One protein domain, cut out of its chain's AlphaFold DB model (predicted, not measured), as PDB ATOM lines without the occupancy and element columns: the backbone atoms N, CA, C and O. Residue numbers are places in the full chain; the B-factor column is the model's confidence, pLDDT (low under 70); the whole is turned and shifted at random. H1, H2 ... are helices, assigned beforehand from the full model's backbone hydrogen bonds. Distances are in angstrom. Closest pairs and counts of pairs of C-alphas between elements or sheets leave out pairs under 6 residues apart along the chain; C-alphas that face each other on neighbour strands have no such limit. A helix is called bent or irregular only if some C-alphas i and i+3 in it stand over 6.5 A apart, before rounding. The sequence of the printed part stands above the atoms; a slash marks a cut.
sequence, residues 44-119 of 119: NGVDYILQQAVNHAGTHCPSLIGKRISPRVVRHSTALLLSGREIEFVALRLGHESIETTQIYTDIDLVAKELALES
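This is residues 44 to 119 of the 119 residues of the protein "Tyr recombinase domain-containing protein" of Paraburkholderia steynii (UniProt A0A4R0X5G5). An open, flat frame: H1 stands at one end, the longer H4 at the other, and H2 bridges them like a crossbar. Short H3 folds back along the end of H2, beside H4, and residues 114 to 119 stick out. The printed part has 76 residues with four named helices, H1 to H4 in order, and no named strand: all helix. It is loose, with a radius of gyration of 15.8 A and spans of 38 by 36 by 16 A.

Start with H1, residues 44 to 58; its residues 46 to 50 only just touch residue 71 of H2, residues 71 to 83, with 3 pairs of C-alphas within 8 A, the closest Asp 47 and Pro 71 at 6.7 A, at a steep tilt of 65 degrees. H2 is the hub, touching 3 helices. Its residues 79 to 83 touch H3, residues 87 to 94, in a helical hairpin at a shallow tilt of 25 degrees; the closest C-alphas, Ser 83 and Val 90, are 5.5 A apart. Its residues 80 to 83 only just touch residues 105 to 109 of H4, residues 99 to 117, with 3 pairs within 8 A, the closest C-alphas Ser 83 and Tyr 105 at 6.4 A, at a steep tilt of 55 degrees. H3 and H4 are near each other; H1 is apart from both. In H1, H2 and H3 every O i to N i+4 pair is within hydrogen-bond range; in H4, 10 of 15.

Find C-alpha 44 at (88.392, 123.696, 84.285); H1 runs 20.9 A from there. H2 measures 18.3 A and H3 10.7 A. H4 runs 26.7 A to C-alpha 117 at (93.689, 122.448, 128.978), with a kink of 37 degrees near residue 106; it is irregular, only just, with C-alphas 101 and 104 6.9 A apart.

The C-alphas farthest apart, Gly 45 and Glu 118, are 46.6 A apart. The printed part has no cut; the link H1 to H2 is long, the others tight. Look for pLDDT under 70 at residues 82 to 119.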
ATOM      1  N   ASN A  44      88.608 125.147  84.298       88.06
ATOM      2  CA  ASN A  44      88.392 123.696  84.285       88.06
ATOM      3  C   ASN A  44      89.704 122.894  84.196       88.06
ATOM      4  O   ASN A  44      89.759 121.756  84.648       88.06
ATOM      5  N   GLY A  45      90.770 123.486  83.648       90.38
ATOM      6  CA  GLY A  45      92.101 122.887  83.613       90.38
ATOM      7  C   GLY A  45      92.704 122.749  85.009       90.38
ATOM      8  O   GLY A  45      93.332 121.737  85.301       90.38
ATOM      9  N   VAL A  46      92.454 123.718  85.894       91.31
ATOM     10  CA  VAL A  46      92.866 123.634  87.306       91.31
ATOM     11  C   VAL A  46      92.156 122.477  88.005       91.31
ATOM     12  O   VAL A  46      92.805 121.693  88.691       91.31
ATOM     13  N   ASP A  47      90.842 122.346  87.802       91.06
ATOM     14  CA  ASP A  47      90.063 121.238  88.367       91.06
ATOM     15  C   ASP A  47      90.595 119.886  87.875       91.06
ATOM     16  O   ASP A  47      90.802 118.978  88.676       91.06
ATOM     17  N   TYR A  48      90.879 119.766  86.576       92.31
ATOM     18  CA  TYR A  48      91.434 118.549  85.984       92.31
ATOM     19  C   TYR A  48      92.795 118.171  86.585       92.31
ATOM     20  O   TYR A  48      92.977 117.033  87.015       92.31
ATOM     21  N   ILE A  49      93.736 119.120  86.659       93.00
ATOM     22  CA  ILE A  49      95.069 118.888  87.239       93.00
ATOM     23  C   ILE A  49      94.948 118.476  88.710       93.00
ATOM     24  O   ILE A  49      95.642 117.561  89.153       93.00
ATOM     25  N   LEU A  50      94.034 119.101  89.457       93.19
ATOM     26  CA  LEU A  50      93.786 118.735  90.846       93.19
ATOM     27  C   LEU A  50      93.274 117.296  90.973       93.19
ATOM     28  O   LEU A  50      93.768 116.568  91.828       93.19
ATOM     29  N   GLN A  51      92.333 116.860  90.129       93.25
ATOM     30  CA  GLN A  51      91.853 115.473  90.172       93.25
ATOM     31  C   GLN A  51      92.966 114.470  89.862       93.25
ATOM     32  O   GLN A  51      93.057 113.440  90.523       93.25
ATOM     33  N   GLN A  52      93.845 114.774  88.902       93.56
ATOM     34  CA  GLN A  52      95.003 113.923  88.610       93.56
ATOM     35  C   GLN A  52      95.922 113.790  89.832       93.56
ATOM     36  O   GLN A  52      96.299 112.679  90.204       93.56
ATOM     37  N   ALA A  53      96.219 114.906  90.505       92.75
ATOM     38  CA  ALA A  53      97.022 114.901  91.724       92.75
ATOM     39  C   ALA A  53      96.347 114.125  92.868       92.75
ATOM     40  O   ALA A  53      97.014 113.374  93.574       92.75
ATOM     41  N   VAL A  54      95.027 114.262  93.034       93.25
ATOM     42  CA  VAL A  54      94.243 113.527  94.041       93.25
ATOM     43  C   VAL A  54      94.251 112.026  93.766       93.25
ATOM     44  O   VAL A  54      94.478 111.251  94.691       93.25
ATOM     45  N   ASN A  55      94.053 111.609  92.515       92.25
ATOM     46  CA  ASN A  55      94.083 110.197  92.135       92.25
ATOM     47  C   ASN A  55      95.461 109.582  92.393       92.25
ATOM     48  O   ASN A  55      95.549 108.486  92.940       92.25
ATOM     49  N   HIS A  56      96.530 110.308  92.052       93.19
ATOM     50  CA  HIS A  56      97.892 109.879  92.349       93.19
ATOM     51  C   HIS A  56      98.145 109.808  93.860       93.19
ATOM     52  O   HIS A  56      98.652 108.809  94.346       93.19
ATOM     53  N   ALA A  57      97.729 110.811  94.635       91.25
ATOM     54  CA  ALA A  57      97.849 110.772  96.093       91.25
ATOM     55  C   ALA A  57      97.012 109.647  96.728       91.25
ATOM     56  O   ALA A  57      97.380 109.119  97.776       91.25
ATOM     57  N   GLY A  58      95.906 109.251  96.091       91.88
ATOM     58  CA  GLY A  58      95.041 108.157  96.528       91.88
ATOM     59  C   GLY A  58      95.734 106.794  96.581       91.88
ATOM     60  O   GLY A  58      95.309 105.946  97.361       91.88
ATOM     61  N   THR A  59      96.826 106.590  95.831       92.19
ATOM     62  CA  THR A  59      97.620 105.349  95.905       92.19
ATOM     63  C   THR A  59      98.371 105.216  97.231       92.19
ATOM     64  O   THR A  59      98.601 104.103  97.694       92.19
ATOM     65  N   HIS A  60      98.726 106.342  97.855       92.62
ATOM     66  CA  HIS A  60      99.436 106.395  99.136       92.62
ATOM     67  C   HIS A  60      98.502 106.702 100.312       92.62
ATOM     68  O   HIS A  60      98.769 106.294 101.439       92.62
ATOM     69  N   CYS A  61      97.389 107.388 100.049       90.31
ATOM     70  CA  CYS A  61      96.399 107.791 101.040       90.31
ATOM     71  C   CYS A  61      94.998 107.309 100.623       90.31
ATOM     72  O   CYS A  61      94.226 108.091 100.053       90.31
ATOM     73  N   PRO A  62      94.612 106.061 100.954       89.38
ATOM     74  CA  PRO A  62      93.312 105.499 100.576       89.38
ATOM     75  C   PRO A  62      92.108 106.310 101.078       89.38
ATOM     76  O   PRO A  62      91.048 106.294 100.464       89.38
ATOM     77  N   SER A  63      92.270 107.084 102.158       88.50
ATOM     78  CA  SER A  63      91.230 107.966 102.710       88.50
ATOM     79  C   SER A  63      90.830 109.130 101.793       88.50
ATOM     80  O   SER A  63      89.853 109.828 102.082       88.50
ATOM     81  N   LEU A  64      91.583 109.375 100.714       87.94
ATOM     82  CA  LEU A  64      91.244 110.341  99.668       87.94
ATOM     83  C   LEU A  64      90.324 109.743  98.598       87.94
ATOM     84  O   LEU A  64      89.636 110.493  97.902       87.94
ATOM     85  N   ILE A  65      90.277 108.414  98.475       87.06
ATOM     86  CA  ILE A  65      89.464 107.725  97.473       87.06
ATOM     87  C   ILE A  65      87.982 107.991  97.766       87.06
ATOM     88  O   ILE A  65      87.511 107.845  98.892       87.06
ATOM     89  N   GLY A  66      87.242 108.433  96.747       83.00
ATOM     90  CA  GLY A  66      85.811 108.742  96.851       83.00
ATOM     91  C   GLY A  66      85.478 110.111  97.462       83.00
ATOM     92  O   GLY A  66      84.310 110.500  97.473       83.00
ATOM     93  N   LYS A  67      86.467 110.890  97.925       89.38
ATOM     94  CA  LYS A  67      86.219 112.256  98.413       89.38
ATOM     95  C   LYS A  67      86.073 113.244  97.260       89.38
ATOM     96  O   LYS A  67      86.880 113.286  96.334       89.38
ATOM     97  N   ARG A  68      85.080 114.132  97.361       90.44
ATOM     98  CA  ARG A  68      84.893 115.232  96.407       90.44
ATOM     99  C   ARG A  68      85.857 116.380  96.711       90.44
ATOM    100  O   ARG A  68      85.518 117.320  97.429       90.44
ATOM    101  N   ILE A  69      87.051 116.320  96.135       91.75
ATOM    102  CA  ILE A  69      88.071 117.361  96.291       91.75
ATOM    103  C   ILE A  69      87.967 118.352  95.128       91.75
ATOM    104  O   ILE A  69      87.911 117.964  93.969       91.75
ATOM    105  N   SER A  70      87.904 119.648  95.431       91.69
ATOM    106  CA  SER A  70      87.880 120.738  94.444       91.69
ATOM    107  C   SER A  70      88.747 121.905  94.926       91.69
ATOM    108  O   SER A  70      88.999 121.995  96.132       91.69
ATOM    109  N   PRO A  71      89.159 122.854  94.064       91.25
ATOM    110  CA  PRO A  71      89.994 123.983  94.478       91.25
ATOM    111  C   PRO A  71      89.360 124.821  95.593       91.25
ATOM    112  O   PRO A  71      90.056 125.344  96.461       91.25
ATOM    113  N   ARG A  72      88.022 124.923  95.606       89.94
ATOM    114  CA  ARG A  72      87.287 125.601  96.682       89.94
ATOM    115  C   ARG A  72      87.412 124.850  98.009       89.94
ATOM    116  O   ARG A  72      87.635 125.498  99.026       89.94
ATOM    117  N   VAL A  73      87.290 123.522  97.988       91.62
ATOM    118  CA  VAL A  73      87.459 122.676  99.183       91.62
ATOM    119  C   VAL A  73      88.888 122.792  99.704       91.62
ATOM    120  O   VAL A  73      89.066 123.081 100.878       91.62
ATOM    121  N   VAL A  74      89.892 122.699  98.824       89.69
ATOM    122  CA  VAL A  74      91.308 122.873  99.195       89.69
ATOM    123  C   VAL A  74      91.531 124.228  99.867       89.69
ATOM    124  O   VAL A  74      92.075 124.280 100.965       89.69
ATOM    125  N   ARG A  75      91.046 125.325  99.266       85.94
ATOM    126  CA  ARG A  75      91.160 126.668  99.859       85.94
ATOM    127  C   ARG A  75      90.512 126.745 101.244       85.94
ATOM    128  O   ARG A  75      91.077 127.383 102.126       85.94
ATOM    129  N   HIS A  76      89.341 126.138 101.427       85.56
ATOM    130  CA  HIS A  76      88.639 126.154 102.709       85.56
ATOM    131  C   HIS A  76      89.387 125.345 103.774       85.56
ATOM    132  O   HIS A  76      89.610 125.847 104.870       85.56
ATOM    133  N   SER A  77      89.869 124.151 103.429       82.19
ATOM    134  CA  SER A  77      90.685 123.331 104.327       82.19
ATOM    135  C   SER A  77      91.992 124.025 104.714       82.19
ATOM    136  O   SER A  77      92.368 123.990 105.880       82.19
ATOM    137  N   THR A  78      92.667 124.705 103.779       81.25
ATOM    138  CA  THR A  78      93.854 125.510 104.111       81.25
ATOM    139  C   THR A  78      93.501 126.665 105.043       81.25
ATOM    140  O   THR A  78      94.245 126.923 105.979       81.25
ATOM    141  N   ALA A  79      92.377 127.352 104.824       78.62
ATOM    142  CA  ALA A  79      91.935 128.423 105.715       78.62
ATOM    143  C   ALA A  79      91.688 127.914 107.146       78.62
ATOM    144  O   ALA A  79      92.200 128.513 108.084       78.62
ATOM    145  N   LEU A  80      90.982 126.787 107.290       74.94
ATOM    146  CA  LEU A  80      90.712 126.139 108.580       74.94
ATOM    147  C   LEU A  80      91.992 125.667 109.284       74.94
ATOM    148  O   LEU A  80      92.166 125.872 110.480       74.94
ATOM    149  N   LEU A  81      92.918 125.051 108.544       71.62
ATOM    150  CA  LEU A  81      94.193 124.603 109.109       71.62
ATOM    151  C   LEU A  81      95.015 125.777 109.647       71.62
ATOM    152  O   LEU A  81      95.702 125.655 110.657       71.62
ATOM    153  N   LEU A  82      94.965 126.909 108.948       67.69
ATOM    154  CA  LEU A  82      95.663 128.109 109.372       67.69
ATOM    155  C   LEU A  82      94.944 128.798 110.546       67.69
ATOM    156  O   LEU A  82      95.621 129.425 111.355       67.69
ATOM    157  N   SER A  83      93.616 128.674 110.681       62.38
ATOM    158  CA  SER A  83      92.856 129.387 111.728       62.38
ATOM    159  C   SER A  83      93.067 128.798 113.106       62.38
ATOM    160  O   SER A  83      93.072 129.547 114.072       62.38
ATOM    161  N   GLY A  84      93.308 127.490 113.189       57.81
ATOM    162  CA  GLY A  84      93.657 126.823 114.444       57.81
ATOM    163  C   GLY A  84      95.117 127.000 114.875       57.81
ATOM    164  O   GLY A  84      95.532 126.365 115.837       57.81
ATOM    165  N   ARG A  85      95.929 127.783 114.145       56.34
ATOM    166  CA  ARG A  85      97.345 128.016 114.485       56.34
ATOM    167  C   ARG A  85      97.665 129.432 114.943       56.34
ATOM    168  O   ARG A  85      98.650 129.566 115.643       56.34
ATOM    169  N   GLU A  86      96.871 130.428 114.550       54.19
ATOM    170  CA  GLU A  86      96.851 131.813 115.053       54.19
ATOM    171  C   GLU A  86      95.914 132.619 114.130       54.19
ATOM    172  O   GLU A  86      96.149 132.738 112.922       54.19
ATOM    173  N   ILE A  87      94.827 133.170 114.675       51.31
ATOM    174  CA  ILE A  87      93.761 133.874 113.929       51.31
ATOM    175  C   ILE A  87      94.313 135.044 113.080       51.31
ATOM    176  O   ILE A  87      93.807 135.336 111.991       51.31
ATOM    177  N   GLU A  88      95.411 135.658 113.519       51.00
ATOM    178  CA  GLU A  88      96.101 136.760 112.836       51.00
ATOM    179  C   GLU A  88      96.748 136.331 111.506       51.00
ATOM    180  O   GLU A  88      96.705 137.073 110.517       51.00
ATOM    181  N   PHE A  89      97.244 135.092 111.409       51.56
ATOM    182  CA  PHE A  89      97.821 134.552 110.172       51.56
ATOM    183  C   PHE A  89      96.746 134.288 109.102       51.56
ATOM    184  O   PHE A  89      96.977 134.464 107.899       51.56
ATOM    185  N   VAL A  90      95.532 133.923 109.524       53.72
ATOM    186  CA  VAL A  90      94.389 133.699 108.625       53.72
ATOM    187  C   VAL A  90      93.826 134.986 108.064       53.72
ATOM    188  O   VAL A  90      93.549 135.046 106.862       53.72
ATOM    189  N   ALA A  91      93.706 136.028 108.885       49.06
ATOM    190  CA  ALA A  91      93.273 137.342 108.424       49.06
ATOM    191  C   ALA A  91      94.226 137.897 107.349       49.06
ATOM    192  O   ALA A  91      93.767 138.360 106.301       49.06
ATOM    193  N   LEU A  92      95.542 137.741 107.542       50.88
ATOM    194  CA  LEU A  92      96.571 138.145 106.579       50.88
ATOM    195  C   LEU A  92      96.531 137.317 105.279       50.88
ATOM    196  O   LEU A  92      96.628 137.865 104.181       50.88
ATOM    197  N   ARG A  93      96.336 135.993 105.371       51.62
ATOM    198  CA  ARG A  93      96.293 135.083 104.207       51.62
ATOM    199  C   ARG A  93      94.993 135.191 103.401       51.62
ATOM    200  O   ARG A  93      95.001 134.978 102.184       51.62
ATOM    201  N   LEU A  94      93.870 135.487 104.058       54.50
ATOM    202  CA  LEU A  94      92.557 135.614 103.424       54.50
ATOM    203  C   LEU A  94      92.235 137.058 103.015       54.50
ATOM    204  O   LEU A  94      91.464 137.244 102.072       54.50
ATOM    205  N   GLY A  95      92.841 138.064 103.653       49.34
ATOM    206  CA  GLY A  95      92.766 139.494 103.330       49.34
ATOM    207  C   GLY A  95      91.430 140.179 103.643       49.34
ATOM    208  O   GLY A  95      91.022 141.079 102.913       49.34
ATOM    209  N   HIS A  96      90.682 139.723 104.646       48.34
ATOM    210  CA  HIS A  96      89.369 140.295 104.980       48.34
ATOM    211  C   HIS A  96      89.513 141.656 105.697       48.34
ATOM    212  O   HIS A  96      90.315 141.784 106.608       48.34
ATOM    213  N   GLU A  97      88.734 142.664 105.274       40.91
ATOM    214  CA  GLU A  97      88.629 143.999 105.913       40.91
ATOM    215  C   GLU A  97      87.531 144.023 107.001       40.91
ATOM    216  O   GLU A  97      87.495 144.937 107.813       40.91
ATOM    217  N   SER A  98      86.634 143.025 107.045       43.78
ATOM    218  CA  SER A  98      85.558 142.946 108.047       43.78
ATOM    219  C   SER A  98      85.581 141.616 108.804       43.78
ATOM    220  O   SER A  98      85.585 140.538 108.199       43.78
ATOM    221  N   ILE A  99      85.579 141.741 110.133       47.88
ATOM    222  CA  ILE A  99      85.715 140.700 111.160       47.88
ATOM    223  C   ILE A  99      84.495 139.756 111.208       47.88
ATOM    224  O   ILE A  99      84.619 138.632 111.681       47.88
ATOM    225  N   GLU A 100      83.348 140.127 110.627       46.31
ATOM    226  CA  GLU A 100      82.096 139.342 110.692       46.31
ATOM    227  C   GLU A 100      82.172 137.948 110.047       46.31
ATOM    228  O   GLU A 100      81.508 137.024 110.496       46.31
ATOM    229  N   THR A 101      83.029 137.740 109.039       46.12
ATOM    230  CA  THR A 101      83.217 136.396 108.434       46.12
ATOM    231  C   THR A 101      84.238 135.525 109.172       46.12
ATOM    232  O   THR A 101      84.510 134.401 108.750       46.12
ATOM    233  N   THR A 102      84.778 136.030 110.285       49.03
ATOM    234  CA  THR A 102      85.742 135.341 111.157       49.03
ATOM    235  C   THR A 102      85.048 134.610 112.310       49.03
ATOM    236  O   THR A 102      85.653 133.721 112.893       49.03
ATOM    237  N   GLN A 103      83.770 134.906 112.595       49.84
ATOM    238  CA  GLN A 103      83.035 134.324 113.732       49.84
ATOM    239  C   GLN A 103      82.960 132.789 113.682       49.84
ATOM    240  O   GLN A 103      83.142 132.140 114.703       49.84
ATOM    241  N   ILE A 104      82.831 132.196 112.487       52.03
ATOM    242  CA  ILE A 104      82.835 130.729 112.314       52.03
ATOM    243  C   ILE A 104      84.183 130.104 112.732       52.03
ATOM    244  O   ILE A 104      84.234 128.942 113.122       52.03
ATOM    245  N   TYR A 105      85.284 130.855 112.645       48.56
ATOM    246  CA  TYR A 105      86.615 130.368 113.013       48.56
ATOM    247  C   TYR A 105      86.932 130.570 114.502       48.56
ATOM    248  O   TYR A 105      87.783 129.856 115.025       48.56
ATOM    249  N   THR A 106      86.242 131.491 115.183       49.81
ATOM    250  CA  THR A 106      86.398 131.723 116.628       49.81
ATOM    251  C   THR A 106      85.871 130.546 117.448       49.81
ATOM    252  O   THR A 106      86.523 130.122 118.397       49.81
ATOM    253  N   ASP A 107      84.739 129.964 117.039       49.69
ATOM    254  CA  ASP A 107      84.115 128.851 117.768       49.69
ATOM    255  C   ASP A 107      84.967 127.571 117.719       49.69
ATOM    256  O   ASP A 107      84.995 126.795 118.672       49.69
ATOM    257  N   ILE A 108      85.716 127.362 116.631       51.53
ATOM    258  CA  ILE A 108      86.596 126.193 116.472       51.53
ATOM    259  C   ILE A 108      87.857 126.328 117.342       51.53
ATOM    260  O   ILE A 108      88.326 125.332 117.890       51.53
ATOM    261  N   ASP A 109      88.396 127.544 117.490       48.22
ATOM    262  CA  ASP A 109      89.584 127.805 118.318       48.22
ATOM    263  C   ASP A 109      89.278 127.678 119.822       48.22
ATOM    264  O   ASP A 109      90.116 127.195 120.580       48.22
ATOM    265  N   LEU A 110      88.061 128.032 120.260       51.66
ATOM    266  CA  LEU A 110      87.653 127.872 121.660       51.66
ATOM    267  C   LEU A 110      87.579 126.388 122.060       51.66
ATOM    268  O   LEU A 110      88.181 125.989 123.053       51.66
ATOM    269  N   VAL A 111      86.938 125.562 121.226       55.06
ATOM    270  CA  VAL A 111      86.834 124.107 121.443       55.06
ATOM    271  C   VAL A 111      88.213 123.439 121.411       55.06
ATOM    272  O   VAL A 111      88.499 122.557 122.217       55.06
ATOM    273  N   ALA A 112      89.096 123.865 120.502       53.47
ATOM    274  CA  ALA A 112      90.453 123.329 120.417       53.47
ATOM    275  C   ALA A 112      91.317 123.697 121.638       53.47
ATOM    276  O   ALA A 112      92.153 122.894 122.052       53.47
ATOM    277  N   LYS A 113      91.114 124.886 122.221       48.03
ATOM    278  CA  LYS A 113      91.825 125.337 123.426       48.03
ATOM    279  C   LYS A 113      91.315 124.682 124.705       48.03
ATOM    280  O   LYS A 113      92.137 124.342 125.547       48.03
ATOM    281  N   GLU A 114      90.008 124.461 124.843       55.69
ATOM    282  CA  GLU A 114      89.444 123.735 125.994       55.69
ATOM    283  C   GLU A 114      89.978 122.298 126.061       55.69
ATOM    284  O   GLU A 114      90.472 121.868 127.099       55.69
ATOM    285  N   LEU A 115      90.024 121.602 124.920       55.12
ATOM    286  CA  LEU A 115      90.578 120.246 124.829       55.12
ATOM    287  C   LEU A 115      92.078 120.157 125.161       55.12
ATOM    288  O   LEU A 115      92.554 119.086 125.528       55.12
ATOM    289  N   ALA A 116      92.830 121.250 125.016       50.06
ATOM    290  CA  ALA A 116      94.259 121.298 125.327       50.06
ATOM    291  C   ALA A 116      94.554 121.628 126.802       50.06
ATOM    292  O   ALA A 116      95.690 121.464 127.240       50.06
ATOM    293  N   LEU A 117      93.563 122.121 127.552       55.84
ATOM    294  CA  LEU A 117      93.689 122.448 128.978       55.84
ATOM    295  C   LEU A 117      93.193 121.315 129.893       55.84
ATOM    296  O   LEU A 117      93.521 121.309 131.076       55.84
ATOM    297  N   GLU A 118      92.437 120.354 129.355       53.50
ATOM    298  CA  GLU A 118      91.979 119.149 130.064       53.50
ATOM    299  C   GLU A 118      92.972 117.959 130.000       53.50
ATOM    300  O   GLU A 118      92.636 116.857 130.439       53.50
ATOM    301  N   SER A 119      94.197 118.163 129.491       42.00
ATOM    302  CA  SER A 119      95.289 117.166 129.429       42.00
ATOM    303  C   SER A 119      96.511 117.589 130.232       42.00
ATOM    304  O   SER A 119      97.111 116.717 130.899       42.00
TER     305      SER A 119